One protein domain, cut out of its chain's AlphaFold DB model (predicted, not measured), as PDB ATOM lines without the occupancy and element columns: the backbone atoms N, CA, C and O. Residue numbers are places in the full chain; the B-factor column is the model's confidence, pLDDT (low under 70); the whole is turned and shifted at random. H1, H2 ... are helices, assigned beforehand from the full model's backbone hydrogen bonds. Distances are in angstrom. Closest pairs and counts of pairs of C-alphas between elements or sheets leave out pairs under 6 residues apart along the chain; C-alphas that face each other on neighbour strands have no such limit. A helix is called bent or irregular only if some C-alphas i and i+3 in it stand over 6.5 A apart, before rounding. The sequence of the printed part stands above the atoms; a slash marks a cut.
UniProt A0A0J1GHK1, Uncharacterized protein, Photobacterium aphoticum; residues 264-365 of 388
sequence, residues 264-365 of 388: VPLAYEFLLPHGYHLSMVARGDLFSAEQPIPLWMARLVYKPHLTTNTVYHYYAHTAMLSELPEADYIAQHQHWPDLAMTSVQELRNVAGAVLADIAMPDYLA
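What this domain is: This is residues 264 to 365 of the 388 residues of an uncharacterized protein of Photobacterium aphoticum (UniProt A0A0J1GHK1). Two long helices, H1 and H3, lie side by side and run opposite ways, with H2 across one end of the pair and H4 folded back at the far end of H3. Residues 334 to 342 run back from H4 to a small corner of two short helices, H5 and H6, and H6 packs on the first part of H3. The printed part has 102 residues with six named helices, H1 to H6 in chain order, and no named strand; its class is all helix. It is elongated, spanning 52 by 28 by 17 A, and only just loose, close to compact, with a radius of gyration of the C-alphas of 15.8 A.

Where its parts are: Find C-alpha 304 at (12.821, 14.832, 68.594); from there H3, residues 304 to 323, runs 28.8 A to C-alpha 323 at (1.333, 29.961, 90.300). H1, residues 264 to 283, starts at C-alpha 264, (11.377, 29.876, 85.497), and runs 28.9 A; it is neither bent nor irregular, but only just: C-alphas 278 and 281 are 6.2 A apart. Look next for H2 at residues 295 to 301, 10.6 A long, and H4 at residues 326 to 333, 10.2 A. H5 holds residues 343 to 348, 8.7 A, and H6 residues 350 to 356, 9.9 A, ending at C-alpha 356, (8.751, 10.609, 77.254).

How they stand to each other: Start at H3, which with H6 is a hub, each touching three other helices. H1 touches H3 at a shallow tilt of 6 degrees, opposite ways; their closest C-alphas, His 277 and Pro 304, are 5.4 A apart. H3 touches H6 with its residues 304 to 311 alone, at a shallow tilt of 19 degrees, the same way; look at the closest C-alphas, Thr 307 and Gly 352, 5.2 A apart. H3 and H4 form a helical hairpin at 28 degrees, touching closest at the C-alphas of Leu 321 and Tyr 329, 5.9 A. H1 touches H2 with its residues 281 to 282 alone, at a steep tilt of 60 degrees, closest at the C-alphas of Val 281 and Ala 298, 6.3 A. H2 and H6 only just touch, with 3 pairs of C-alphas within 8 A, closest Val 301 and Val 350 at 5.5 A, and are about perpendicular at 76 degrees. H5 and H6 touch only at the corner by their link, and only just, with 3 pairs; the closest C-alphas are Glu 346 and Ala 353, 5.4 A apart. H1 is apart from H4, H5 and H6. In H4, H5 and H6 every O i to N i+4 pair is within hydrogen-bond range, against 12 of 16 in H1, 2 of 3 in H2 and 12 of 16 in H3.

The domain as a whole: The two C-alphas farthest apart, Gln 291 and Ala 327, are 52.1 A from each other. The printed part has no cut. The link from H1 to H2 is long, with 11 residues. Mean pLDDT of the printed part is 86.9, and no printed residue is under 70.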
ATOM      1  N   VAL A 264       9.979  29.683  85.927       95.19
ATOM      2  CA  VAL A 264      11.377  29.876  85.497       95.19
ATOM      3  C   VAL A 264      12.235  28.642  85.826       95.19
ATOM      4  O   VAL A 264      12.881  28.140  84.910       95.19
ATOM      5  N   PRO A 265      12.191  28.088  87.055       94.88
ATOM      6  CA  PRO A 265      12.815  26.806  87.380       94.88
ATOM      7  C   PRO A 265      12.490  25.662  86.420       94.88
ATOM      8  O   PRO A 265      13.389  24.997  85.929       94.88
ATOM      9  N   LEU A 266      11.219  25.450  86.095       96.44
ATOM     10  CA  LEU A 266      10.782  24.378  85.204       96.44
ATOM     11  C   LEU A 266      11.171  24.641  83.753       96.44
ATOM     12  O   LEU A 266      11.453  23.695  83.028       96.44
ATOM     13  N   ALA A 267      11.233  25.905  83.326       95.00
ATOM     14  CA  ALA A 267      11.800  26.253  82.030       95.00
ATOM     15  C   ALA A 267      13.298  25.924  81.959       95.00
ATOM     16  O   ALA A 267      13.761  25.434  80.928       95.00
ATOM     17  N   TYR A 268      14.041  26.153  83.046       92.19
ATOM     18  CA  TYR A 268      15.444  25.753  83.162       92.19
ATOM     19  C   TYR A 268      15.584  24.227  83.092       92.19
ATOM     20  O   TYR A 268      16.309  23.723  82.242       92.19
ATOM     21  N   GLU A 269      14.838  23.486  83.918       92.12
ATOM     22  CA  GLU A 269      14.874  22.015  83.929       92.12
ATOM     23  C   GLU A 269      14.437  21.405  82.591       92.12
ATOM     24  O   GLU A 269      14.968  20.378  82.190       92.12
ATOM     25  N   PHE A 270      13.496  22.028  81.874       93.38
ATOM     26  CA  PHE A 270      13.046  21.577  80.553       93.38
ATOM     27  C   PHE A 270      14.121  21.723  79.466       93.38
ATOM     28  O   PHE A 270      14.147  20.935  78.516       93.38
ATOM     29  N   LEU A 271      15.023  22.706  79.578       90.25
ATOM     30  CA  LEU A 271      16.073  22.914  78.578       90.25
ATOM     31  C   LEU A 271      17.080  21.758  78.512       90.25
ATOM     32  O   LEU A 271      17.617  21.508  77.433       90.25
ATOM     33  N   LEU A 272      17.301  21.041  79.618       85.81
ATOM     34  CA  LEU A 272      18.195  19.880  79.675       85.81
ATOM     35  C   LEU A 272      17.719  18.737  78.750       85.81
ATOM     36  O   LEU A 272      18.389  18.465  77.747       85.81
ATOM     37  N   PRO A 273      16.532  18.122  78.961       84.31
ATOM     38  CA  PRO A 273      16.035  17.083  78.068       84.31
ATOM     39  C   PRO A 273      15.775  17.618  76.656       84.31
ATOM     40  O   PRO A 273      15.997  16.893  75.692       84.31
ATOM     41  N   HIS A 274      15.368  18.884  76.493       85.12
ATOM     42  CA  HIS A 274      15.198  19.489  75.169       85.12
ATOM     43  C   HIS A 274      16.502  19.492  74.353       85.12
ATOM     44  O   HIS A 274      16.515  19.046  73.202       85.12
ATOM     45  N   GLY A 275      17.605  19.956  74.950       82.25
ATOM     46  CA  GLY A 275      18.923  19.950  74.314       82.25
ATOM     47  C   GLY A 275      19.394  18.532  73.994       82.25
ATOM     48  O   GLY A 275      19.838  18.260  72.872       82.25
ATOM     49  N   TYR A 276      19.215  17.609  74.942       81.62
ATOM     50  CA  TYR A 276      19.552  16.200  74.764       81.62
ATOM     51  C   TYR A 276      18.779  15.566  73.593       81.62
ATOM     52  O   TYR A 276      19.399  15.020  72.675       81.62
ATOM     53  N   HIS A 277      17.452  15.730  73.551       83.31
ATOM     54  CA  HIS A 277      16.569  15.213  72.498       83.31
ATOM     55  C   HIS A 277      16.972  15.677  71.096       83.31
ATOM     56  O   HIS A 277      17.055  14.873  70.164       83.31
ATOM     57  N   LEU A 278      17.271  16.968  70.938       81.62
ATOM     58  CA  LEU A 278      17.712  17.516  69.656       81.62
ATOM     59  C   LEU A 278      19.093  16.984  69.244       81.62
ATOM     60  O   LEU A 278      19.322  16.699  68.065       81.62
ATOM     61  N   SER A 279      20.010  16.830  70.202       79.50
ATOM     62  CA  SER A 279      21.383  16.395  69.927       79.50
ATOM     63  C   SER A 279      21.488  14.915  69.532       79.50
ATOM     64  O   SER A 279      22.316  14.584  68.680       79.50
ATOM     65  N   MET A 280      20.619  14.043  70.061       77.12
ATOM     66  CA  MET A 280      20.684  12.595  69.815       77.12
ATOM     67  C   MET A 280      20.548  12.223  68.332       77.12
ATOM     68  O   MET A 280      21.292  11.412  67.780       77.12
ATOM     69  N   VAL A 281      19.611  12.865  67.631       76.94
ATOM     70  CA  VAL A 281      19.432  12.638  66.188       76.94
ATOM     71  C   VAL A 281      20.642  13.128  65.398       76.94
ATOM     72  O   VAL A 281      21.041  12.488  64.427       76.94
ATOM     73  N   ALA A 282      21.220  14.261  65.800       72.81
ATOM     74  CA  ALA A 282      22.358  14.856  65.112       72.81
ATOM     75  C   ALA A 282      23.639  14.022  65.273       72.81
ATOM     76  O   ALA A 282      24.422  13.931  64.328       72.81
ATOM     77  N   ARG A 283      23.841  13.400  66.442       76.00
ATOM     78  CA  ARG A 283      25.007  12.550  66.737       76.00
ATOM     79  C   ARG A 283      24.840  11.103  66.262       76.00
ATOM     80  O   ARG A 283      25.840  10.420  66.065       76.00
ATOM     81  N   GLY A 284      23.605  10.649  66.038       70.31
ATOM     82  CA  GLY A 284      23.308   9.273  65.630       70.31
ATOM     83  C   GLY A 284      23.486   8.253  66.759       70.31
ATOM     84  O   GLY A 284      23.498   7.055  66.498       70.31
ATOM     85  N   ASP A 285      23.595   8.705  68.004       74.00
ATOM     86  CA  ASP A 285      23.916   7.930  69.210       74.00
ATOM     87  C   ASP A 285      22.681   7.318  69.899       74.00
ATOM     88  O   ASP A 285      22.766   6.883  71.043       74.00
ATOM     89  N   LEU A 286      21.544   7.227  69.194       73.31
ATOM     90  CA  LEU A 286      20.246   6.798  69.740       73.31
ATOM     91  C   LEU A 286      20.289   5.443  70.479       73.31
ATOM     92  O   LEU A 286      19.551   5.246  71.438       73.31
ATOM     93  N   PHE A 287      21.123   4.502  70.020       72.50
ATOM     94  CA  PHE A 287      21.259   3.166  70.624       72.50
ATOM     95  C   PHE A 287      22.621   2.922  71.284       72.50
ATOM     96  O   PHE A 287      22.731   2.078  72.169       72.50
ATOM     97  N   SER A 288      23.669   3.611  70.828       71.25
ATOM     98  CA  SER A 288      25.022   3.519  71.374       71.25
ATOM     99  C   SER A 288      25.857   4.704  70.903       71.25
ATOM    100  O   SER A 288      25.882   5.012  69.712       71.25
ATOM    101  N   ALA A 289      26.603   5.316  71.825       70.12
ATOM    102  CA  ALA A 289      27.591   6.345  71.502       70.12
ATOM    103  C   ALA A 289      28.769   5.795  70.674       70.12
ATOM    104  O   ALA A 289      29.409   6.538  69.933       70.12
ATOM    105  N   GLU A 290      29.047   4.492  70.772       74.44
ATOM    106  CA  GLU A 290      30.162   3.831  70.081       74.44
ATOM    107  C   GLU A 290      29.785   3.338  68.675       74.44
ATOM    108  O   GLU A 290      30.660   3.071  67.852       74.44
ATOM    109  N   GLN A 291      28.486   3.204  68.388       76.88
ATOM    110  CA  GLN A 291      27.972   2.695  67.113       76.88
ATOM    111  C   GLN A 291      26.865   3.610  66.579       76.88
ATOM    112  O   GLN A 291      25.682   3.260  66.658       76.88
ATOM    113  N   PRO A 292      27.229   4.785  66.032       79.88
ATOM    114  CA  PRO A 292      26.244   5.727  65.537       79.88
ATOM    115  C   PRO A 292      25.495   5.147  64.336       79.88
ATOM    116  O   PRO A 292      26.089   4.595  63.404       79.88
ATOM    117  N   ILE A 293      24.174   5.291  64.341       83.69
ATOM    118  CA  ILE A 293      23.318   4.872  63.233       83.69
ATOM    119  C   ILE A 293      23.153   6.000  62.205       83.69
ATOM    120  O   ILE A 293      23.205   7.183  62.553       83.69
ATOM    121  N   PRO A 294      22.889   5.675  60.927       84.12
ATOM    122  CA  PRO A 294      22.582   6.686  59.928       84.12
ATOM    123  C   PRO A 294      21.369   7.540  60.319       84.12
ATOM    124  O   PRO A 294      20.340   7.021  60.755       84.12
ATOM    125  N   LEU A 295      21.446   8.845  60.052       81.69
ATOM    126  CA  LEU A 295      20.398   9.826  60.368       81.69
ATOM    127  C   LEU A 295      19.002   9.423  59.865       81.69
ATOM    128  O   LEU A 295      18.001   9.618  60.551       81.69
ATOM    129  N   TRP A 296      18.921   8.855  58.659       81.50
ATOM    130  CA  TRP A 296      17.653   8.410  58.079       81.50
ATOM    131  C   TRP A 296      17.027   7.251  58.867       81.50
ATOM    132  O   TRP A 296      15.807   7.174  58.947       81.50
ATOM    133  N   MET A 297      17.848   6.388  59.472       84.06
ATOM    134  CA  MET A 297      17.400   5.269  60.299       84.06
ATOM    135  C   MET A 297      16.955   5.761  61.678       84.06
ATOM    136  O   MET A 297      15.886   5.369  62.137       84.06
ATOM    137  N   ALA A 298      17.702   6.689  62.289       85.19
ATOM    138  CA  ALA A 298      17.296   7.338  63.538       85.19
ATOM    139  C   ALA A 298      15.923   8.016  63.391       85.19
ATOM    140  O   ALA A 298      15.022   7.801  64.198       85.19
ATOM    141  N   ARG A 299      15.720   8.746  62.287       85.19
ATOM    142  CA  ARG A 299      14.451   9.415  61.975       85.19
ATOM    143  C   ARG A 299      13.281   8.467  61.713       85.19
ATOM    144  O   ARG A 299      12.157   8.948  61.679       85.19
ATOM    145  N   LEU A 300      13.479   7.163  61.504       86.50
ATOM    146  CA  LEU A 300      12.353   6.227  61.344       86.50
ATOM    147  C   LEU A 300      11.680   5.875  62.673       86.50
ATOM    148  O   LEU A 300      10.496   5.549  62.670       86.50
ATOM    149  N   VAL A 301      12.432   5.929  63.772       87.88
ATOM    150  CA  VAL A 301      11.991   5.469  65.099       87.88
ATOM    151  C   VAL A 301      11.989   6.575  66.152       87.88
ATOM    152  O   VAL A 301      11.391   6.391  67.211       87.88
ATOM    153  N   TYR A 302      12.637   7.711  65.872       90.88
ATOM    154  CA  TYR A 302      12.736   8.844  66.783       90.88
ATOM    155  C   TYR A 302      12.395  10.179  66.109       90.88
ATOM    156  O   TYR A 302      12.891  10.502  65.025       90.88
ATOM    157  N   LYS A 303      11.542  10.951  66.787       92.38
ATOM    158  CA  LYS A 303      10.987  12.252  66.404       92.38
ATOM    159  C   LYS A 303      11.273  13.257  67.529       92.38
ATOM    160  O   LYS A 303      10.523  13.297  68.513       92.38
ATOM    161  N   PRO A 304      12.388  14.003  67.474       90.44
ATOM    162  CA  PRO A 304      12.821  14.832  68.594       90.44
ATOM    163  C   PRO A 304      11.841  15.964  68.929       90.44
ATOM    164  O   PRO A 304      11.615  16.218  70.113       90.44
ATOM    165  N   HIS A 305      11.212  16.611  67.944       92.19
ATOM    166  CA  HIS A 305      10.207  17.642  68.218       92.19
ATOM    167  C   HIS A 305       8.922  17.046  68.778       92.19
ATOM    168  O   HIS A 305       8.423  17.566  69.769       92.19
ATOM    169  N   LEU A 306       8.421  15.937  68.221       91.50
ATOM    170  CA  LEU A 306       7.253  15.256  68.792       91.50
ATOM    171  C   LEU A 306       7.491  14.870  70.263       91.50
ATOM    172  O   LEU A 306       6.655  15.151  71.113       91.50
ATOM    173  N   THR A 307       8.665  14.312  70.579       91.81
ATOM    174  CA  THR A 307       9.063  13.985  71.963       91.81
ATOM    175  C   THR A 307       9.124  15.230  72.844       91.81
ATOM    176  O   THR A 307       8.594  15.245  73.953       91.81
ATOM    177  N   THR A 308       9.747  16.296  72.340       91.94
ATOM    178  CA  THR A 308       9.867  17.571  73.052       91.94
ATOM    179  C   THR A 308       8.499  18.189  73.339       91.94
ATOM    180  O   THR A 308       8.273  18.644  74.454       91.94
ATOM    181  N   ASN A 309       7.585  18.185  72.367       92.44
ATOM    182  CA  ASN A 309       6.235  18.725  72.515       92.44
ATOM    183  C   ASN A 309       5.447  17.952  73.583       92.44
ATOM    184  O   ASN A 309       4.818  18.565  74.440       92.44
ATOM    185  N   THR A 310       5.538  16.616  73.590       90.81
ATOM    186  CA  THR A 310       4.910  15.784  74.628       90.81
ATOM    187  C   THR A 310       5.439  16.130  76.019       90.81
ATOM    188  O   THR A 310       4.663  16.444  76.920       90.81
ATOM    189  N   VAL A 311       6.764  16.147  76.187       91.19
ATOM    190  CA  VAL A 311       7.401  16.440  77.479       91.19
ATOM    191  C   VAL A 311       7.124  17.876  77.939       91.19
ATOM    192  O   VAL A 311       6.911  18.118  79.125       91.19
ATOM    193  N   TYR A 312       7.072  18.838  77.015       93.38
ATOM    194  CA  TYR A 312       6.797  20.244  77.312       93.38
ATOM    195  C   TYR A 312       5.495  20.443  78.097       93.38
ATOM    196  O   TYR A 312       5.478  21.218  79.056       93.38
ATOM    197  N   HIS A 313       4.422  19.731  77.742       91.44
ATOM    198  CA  HIS A 313       3.133  19.905  78.411       91.44
ATOM    199  C   HIS A 313       3.188  19.570  79.905       91.44
ATOM    200  O   HIS A 313       2.520  20.237  80.696       91.44
ATOM    201  N   TYR A 314       4.035  18.619  80.308       91.62
ATOM    202  CA  TYR A 314       4.254  18.285  81.716       91.62
ATOM    203  C   TYR A 314       4.846  19.471  82.488       91.62
ATOM    204  O   TYR A 314       4.298  19.899  83.510       91.62
ATOM    205  N   TYR A 315       5.915  20.075  81.962       94.50
ATOM    206  CA  TYR A 315       6.546  21.250  82.569       94.50
ATOM    207  C   TYR A 315       5.630  22.477  82.549       94.50
ATOM    208  O   TYR A 315       5.524  23.181  83.553       94.50
ATOM    209  N   ALA A 316       4.947  22.731  81.432       94.38
ATOM    210  CA  ALA A 316       4.062  23.880  81.276       94.38
ATOM    211  C   ALA A 316       2.851  23.807  82.218       94.38
ATOM    212  O   ALA A 316       2.500  24.806  82.851       94.38
ATOM    213  N   HIS A 317       2.239  22.627  82.352       93.69
ATOM    214  CA  HIS A 317       1.112  22.430  83.258       93.69
ATOM    215  C   HIS A 317       1.542  22.551  84.723       93.69
ATOM    216  O   HIS A 317       0.918  23.282  85.492       93.69
ATOM    217  N   THR A 318       2.665  21.934  85.095       94.69
ATOM    218  CA  THR A 318       3.245  22.069  86.439       94.69
ATOM    219  C   THR A 318       3.573  23.530  86.772       94.69
ATOM    220  O   THR A 318       3.248  24.016  87.857       94.69
ATOM    221  N   ALA A 319       4.166  24.266  85.827       95.94
ATOM    222  CA  ALA A 319       4.465  25.686  85.989       95.94
ATOM    223  C   ALA A 319       3.194  26.500  86.254       95.94
ATOM    224  O   ALA A 319       3.171  27.299  87.189       95.94
ATOM    225  N   MET A 320       2.127  26.252  85.493       95.31
ATOM    226  CA  MET A 320       0.828  26.887  85.708       95.31
ATOM    227  C   MET A 320       0.275  26.579  87.108       95.31
ATOM    228  O   MET A 320      -0.113  27.503  87.819       95.31
ATOM    229  N   LEU A 321       0.280  25.310  87.532       95.31
ATOM    230  CA  LEU A 321      -0.214  24.911  88.855       95.31
ATOM    231  C   LEU A 321       0.557  25.588  89.997       95.31
ATOM    232  O   LEU A 321      -0.054  25.995  90.981       95.31
ATOM    233  N   SER A 322       1.873  25.767  89.853       96.38
ATOM    234  CA  SER A 322       2.716  26.408  90.877       96.38
ATOM    235  C   SER A 322       2.371  27.881  91.147       96.38
ATOM    236  O   SER A 322       2.696  28.424  92.206       96.38
ATOM    237  N   GLU A 323       1.705  28.546  90.202       94.81
ATOM    238  CA  GLU A 323       1.333  29.961  90.300       94.81
ATOM    239  C   GLU A 323      -0.036  30.158  90.969       94.81
ATOM    240  O   GLU A 323      -0.342  31.250  91.467       94.81
ATOM    241  N   LEU A 324      -0.841  29.096  91.054       95.06
ATOM    242  CA  LEU A 324      -2.192  29.148  91.598       95.06
ATOM    243  C   LEU A 324      -2.195  29.341  93.122       95.06
ATOM    244  O   LEU A 324      -1.305  28.860  93.830       95.06
ATOM    245  N   PRO A 325      -3.193  30.047  93.676       93.56
ATOM    246  CA  PRO A 325      -3.535  29.944  95.091       93.56
ATOM    247  C   PRO A 325      -3.879  28.497  95.484       93.56
ATOM    248  O   PRO A 325      -4.315  27.710  94.653       93.56
ATOM    249  N   GLU A 326      -3.739  28.153  96.766       93.31
ATOM    250  CA  GLU A 326      -3.905  26.770  97.253       93.31
ATOM    251  C   GLU A 326      -5.274  26.156  96.925       93.31
ATOM    252  O   GLU A 326      -5.347  25.010  96.491       93.31
ATOM    253  N   ALA A 327      -6.360  26.917  97.095       93.06
ATOM    254  CA  ALA A 327      -7.708  26.430  96.799       93.06
ATOM    255  C   ALA A 327      -7.882  26.072  95.312       93.06
ATOM    256  O   ALA A 327      -8.459  25.034  94.987       93.06
ATOM    257  N   ASP A 328      -7.332  26.902  94.422       94.44
ATOM    258  CA  ASP A 328      -7.394  26.692  92.975       94.44
ATOM    259  C   ASP A 328      -6.463  25.554  92.539       94.44
ATOM    260  O   ASP A 328      -6.831  24.751  91.682       94.44
ATOM    261  N   TYR A 329      -5.286  25.440  93.168       94.25
ATOM    262  CA  TYR A 329      -4.375  24.311  92.988       94.25
ATOM    263  C   TYR A 329      -5.070  22.985  93.317       94.25
ATOM    264  O   TYR A 329      -5.069  22.086  92.482       94.25
ATOM    265  N   ILE A 330      -5.730  22.872  94.477       91.69
ATOM    266  CA  ILE A 330      -6.438  21.645  94.882       91.69
ATOM    267  C   ILE A 330      -7.526  21.271  93.862       91.69
ATOM    268  O   ILE A 330      -7.661  20.099  93.513       91.69
ATOM    269  N   ALA A 331      -8.282  22.252  93.362       91.19
ATOM    270  CA  ALA A 331      -9.339  22.014  92.380       91.19
ATOM    271  C   ALA A 331      -8.794  21.544  91.016       91.19
ATOM    272  O   ALA A 331      -9.381  20.665  90.378       91.19
ATOM    273  N   GLN A 332      -7.673  22.112  90.562       89.88
ATOM    274  CA  GLN A 332      -7.080  21.780  89.262       89.88
ATOM    275  C   GLN A 332      -6.209  20.524  89.295       89.88
ATOM    276  O   GLN A 332      -6.225  19.758  88.337       89.88
ATOM    277  N   HIS A 333      -5.511  20.263  90.402       86.12
ATOM    278  CA  HIS A 333      -4.670  19.078  90.581       86.12
ATOM    279  C   HIS A 333      -5.457  17.769  90.390       86.12
ATOM    280  O   HIS A 333      -4.944  16.810  89.823       86.12
ATOM    281  N   GLN A 334      -6.739  17.750  90.775       81.25
ATOM    282  CA  GLN A 334      -7.632  16.600  90.576       81.25
ATOM    283  C   GLN A 334      -7.921  16.273  89.100       81.25
ATOM    284  O   GLN A 334      -8.415  15.187  88.806       81.25
ATOM    285  N   HIS A 335      -7.622  17.191  88.179       81.00
ATOM    286  CA  HIS A 335      -7.916  17.083  86.751       81.00
ATOM    287  C   HIS A 335      -6.636  17.007  85.911       81.00
ATOM    288  O   HIS A 335      -6.577  17.595  84.830       81.00
ATOM    289  N   TRP A 336      -5.613  16.305  86.413       78.31
ATOM    290  CA  TRP A 336      -4.348  16.141  85.702       78.31
ATOM    291  C   TRP A 336      -4.595  15.650  84.263       78.31
ATOM    292  O   TRP A 336      -5.227  14.604  84.082       78.31
ATOM    293  N   PRO A 337      -4.159  16.402  83.238       78.00
ATOM    294  CA  PRO A 337      -4.403  16.024  81.857       78.00
ATOM    295  C   PRO A 337      -3.663  14.726  81.527       78.00
ATOM    296  O   PRO A 337      -2.562  14.483  82.020       78.00
ATOM    297  N   ASP A 338      -4.251  13.902  80.661       77.69
ATOM    298  CA  ASP A 338      -3.507  12.811  80.040       77.69
ATOM    299  C   ASP A 338      -2.494  13.423  79.064       77.69
ATOM    300  O   ASP A 338      -2.862  13.994  78.035       77.69
ATOM    301  N   LEU A 339      -1.223  13.390  79.459       80.69
ATOM    302  CA  LEU A 339      -0.103  13.945  78.701       80.69
ATOM    303  C   LEU A 339       0.627  12.874  77.883       80.69
ATOM    304  O   LEU A 339       1.668  13.168  77.293       80.69
ATOM    305  N   ALA A 340       0.106  11.642  77.850       81.81
ATOM    306  CA  ALA A 340       0.700  10.554  77.093       81.81
ATOM    307  C   ALA A 340       0.607  10.794  75.580       81.81
ATOM    308  O   ALA A 340      -0.279  11.483  75.062       81.81
ATOM    309  N   MET A 341       1.538  10.188  74.844       85.38
ATOM    310  CA  MET A 341       1.432  10.126  73.391       85.38
ATOM    311  C   MET A 341       0.211   9.290  72.992       85.38
ATOM    312  O   MET A 341      -0.107   8.274  73.597       85.38
ATOM    313  N   THR A 342      -0.463   9.681  71.913       87.62
ATOM    314  CA  THR A 342      -1.482   8.823  71.295       87.62
ATOM    315  C   THR A 342      -0.833   7.584  70.675       87.62
ATOM    316  O   THR A 342       0.306   7.645  70.212       87.62
ATOM    317  N   SER A 343      -1.579   6.485  70.516       87.75
ATOM    318  CA  SER A 343      -1.043   5.248  69.919       87.75
ATOM    319  C   SER A 343      -0.429   5.451  68.525       87.75
ATOM    320  O   SER A 343       0.511   4.764  68.139       87.75
ATOM    321  N   VAL A 344      -0.926   6.419  67.745       86.94
ATOM    322  CA  VAL A 344      -0.345   6.761  66.434       86.94
ATOM    323  C   VAL A 344       0.998   7.484  66.587       86.94
ATOM    324  O   VAL A 344       1.918   7.237  65.805       86.94
ATOM    325  N   GLN A 345       1.125   8.370  67.577       88.62
ATOM    326  CA  GLN A 345       2.379   9.061  67.886       88.62
ATOM    327  C   GLN A 345       3.429   8.085  68.422       88.62
ATOM    328  O   GLN A 345       4.559   8.118  67.943       88.62
ATOM    329  N   GLU A 346       3.044   7.165  69.309       90.19
ATOM    330  CA  GLU A 346       3.928   6.108  69.819       90.19
ATOM    331  C   GLU A 346       4.484   5.241  68.685       90.19
ATOM    332  O   GLU A 346       5.689   5.016  68.603       90.19
ATOM    333  N   LEU A 347       3.631   4.822  67.743       89.69
ATOM    334  CA  LEU A 347       4.061   4.041  66.579       89.69
ATOM    335  C   LEU A 347       5.043   4.810  65.679       89.69
ATOM    336  O   LEU A 347       5.971   4.212  65.136       89.69
ATOM    337  N   ARG A 348       4.856   6.127  65.509       89.56
ATOM    338  CA  ARG A 348       5.748   6.990  64.709       89.56
ATOM    339  C   ARG A 348       7.051   7.350  65.432       89.56
ATOM    340  O   ARG A 348       8.000   7.777  64.773       89.56
ATOM    341  N   ASN A 349       7.084   7.222  66.755       91.12
ATOM    342  CA  ASN A 349       8.144   7.726  67.620       91.12
ATOM    343  C   ASN A 349       8.438   6.758  68.769       91.12
ATOM    344  O   ASN A 349       8.447   7.151  69.928       91.12
ATOM    345  N   VAL A 350       8.678   5.486  68.456       90.75
ATOM    346  CA  VAL A 350       8.849   4.426  69.464       90.75
ATOM    347  C   VAL A 350       9.943   4.771  70.477       90.75
ATOM    348  O   VAL A 350       9.735   4.636  71.679       90.75
ATOM    349  N   ALA A 351      11.096   5.264  70.012       89.00
ATOM    350  CA  ALA A 351      12.180   5.659  70.911       89.00
ATOM    351  C   ALA A 351      11.795   6.877  71.764       89.00
ATOM    352  O   ALA A 351      12.104   6.929  72.949       89.00
ATOM    353  N   GLY A 352      11.085   7.845  71.181       88.75
ATOM    354  CA  GLY A 352      10.659   9.038  71.902       88.75
ATOM    355  C   GLY A 352       9.505   8.793  72.865       88.75
ATOM    356  O   GLY A 352       9.442   9.466  73.882       88.75
ATOM    357  N   ALA A 353       8.640   7.813  72.600       89.44
ATOM    358  CA  ALA A 353       7.616   7.365  73.536       89.44
ATOM    359  C   ALA A 353       8.260   6.783  74.799       89.44
ATOM    360  O   ALA A 353       7.895   7.175  75.899       89.44
ATOM    361  N   VAL A 354       9.294   5.944  74.645       87.81
ATOM    362  CA  VAL A 354      10.077   5.434  75.784       87.81
ATOM    363  C   VAL A 354      10.744   6.574  76.554       87.81
ATOM    364  O   VAL A 354      10.686   6.589  77.776       87.81
ATOM    365  N   LEU A 355      11.358   7.538  75.858       86.19
ATOM    366  CA  LEU A 355      12.003   8.689  76.502       86.19
ATOM    367  C   LEU A 355      11.002   9.606  77.222       86.19
ATOM    368  O   LEU A 355      11.315  10.125  78.288       86.19
ATOM    369  N   ALA A 356       9.811   9.801  76.654       85.00
ATOM    370  CA  ALA A 356       8.751  10.609  77.254       85.00
ATOM    371  C   ALA A 356       8.089   9.927  78.463       85.00
ATOM    372  O   ALA A 356       7.521  10.623  79.298       85.00
ATOM    373  N   ASP A 357       8.184   8.598  78.559       84.25
ATOM    374  CA  ASP A 357       7.660   7.792  79.670       84.25
ATOM    375  C   ASP A 357       8.687   7.587  80.804       84.25
ATOM    376  O   ASP A 357       8.397   6.961  81.825       84.25
ATOM    377  N   ILE A 358       9.908   8.124  80.668       81.50
ATOM    378  CA  ILE A 358      10.873   8.126  81.772       81.50
ATOM    379  C   ILE A 358      10.283   8.931  82.932       81.50
ATOM    380  O   ILE A 358       9.865  10.077  82.772       81.50
ATOM    381  N   ALA A 359      10.285   8.317  84.117       76.50
ATOM    382  CA  ALA A 359       9.745   8.919  85.324       76.50
ATOM    383  C   ALA A 359      10.374  10.296  85.589       76.50
ATOM    384  O   ALA A 359      11.582  10.424  85.803       76.50
ATOM    385  N   MET A 360       9.522  11.316  85.600       81.62
ATOM    386  CA  MET A 360       9.890  12.682  85.954       81.62
ATOM    387  C   MET A 360       9.891  12.870  87.475       81.62
ATOM    388  O   MET A 360       9.179  12.149  88.181       81.62
ATOM    389  N   PRO A 361      10.651  13.848  88.008       87.19
ATOM    390  CA  PRO A 361      10.515  14.244  89.403       87.19
ATOM    391  C   PRO A 361       9.068  14.623  89.724       87.19
ATOM    392  O   PRO A 361       8.413  15.281  88.921       87.19
ATOM    393  N   ASP A 362       8.588  14.262  90.914       90.00
ATOM    394  CA  ASP A 362       7.254  14.649  91.373       90.00
ATOM    395  C   ASP A 362       7.220  16.143  91.740       90.00
ATOM    396  O   ASP A 362       7.342  16.546  92.900       90.00
ATOM    397  N   TYR A 363       7.084  16.995  90.723       93.06
ATOM    398  CA  TYR A 363       6.996  18.437  90.919       93.06
ATOM    399  C   TYR A 363       5.708  18.863  91.639       93.06
ATOM    400  O   TYR A 363       5.658  19.970  92.180       93.06
ATOM    401  N   LEU A 364       4.679  18.013  91.690       93.00
ATOM    402  CA  LEU A 364       3.459  18.306  92.441       93.00
ATOM    403  C   LEU A 364       3.746  18.295  93.937       93.00
ATOM    404  O   LEU A 364       3.406  19.263  94.618       93.00
ATOM    405  N   ALA A 365       4.491  17.297  94.418       94.19
ATOM    406  CA  ALA A 365       4.980  17.277  95.795       94.19
ATOM    407  C   ALA A 365       5.803  18.534  96.139       94.19
ATOM    408  O   ALA A 365       5.796  19.008  97.279       94.19
TER     409      ALA A 365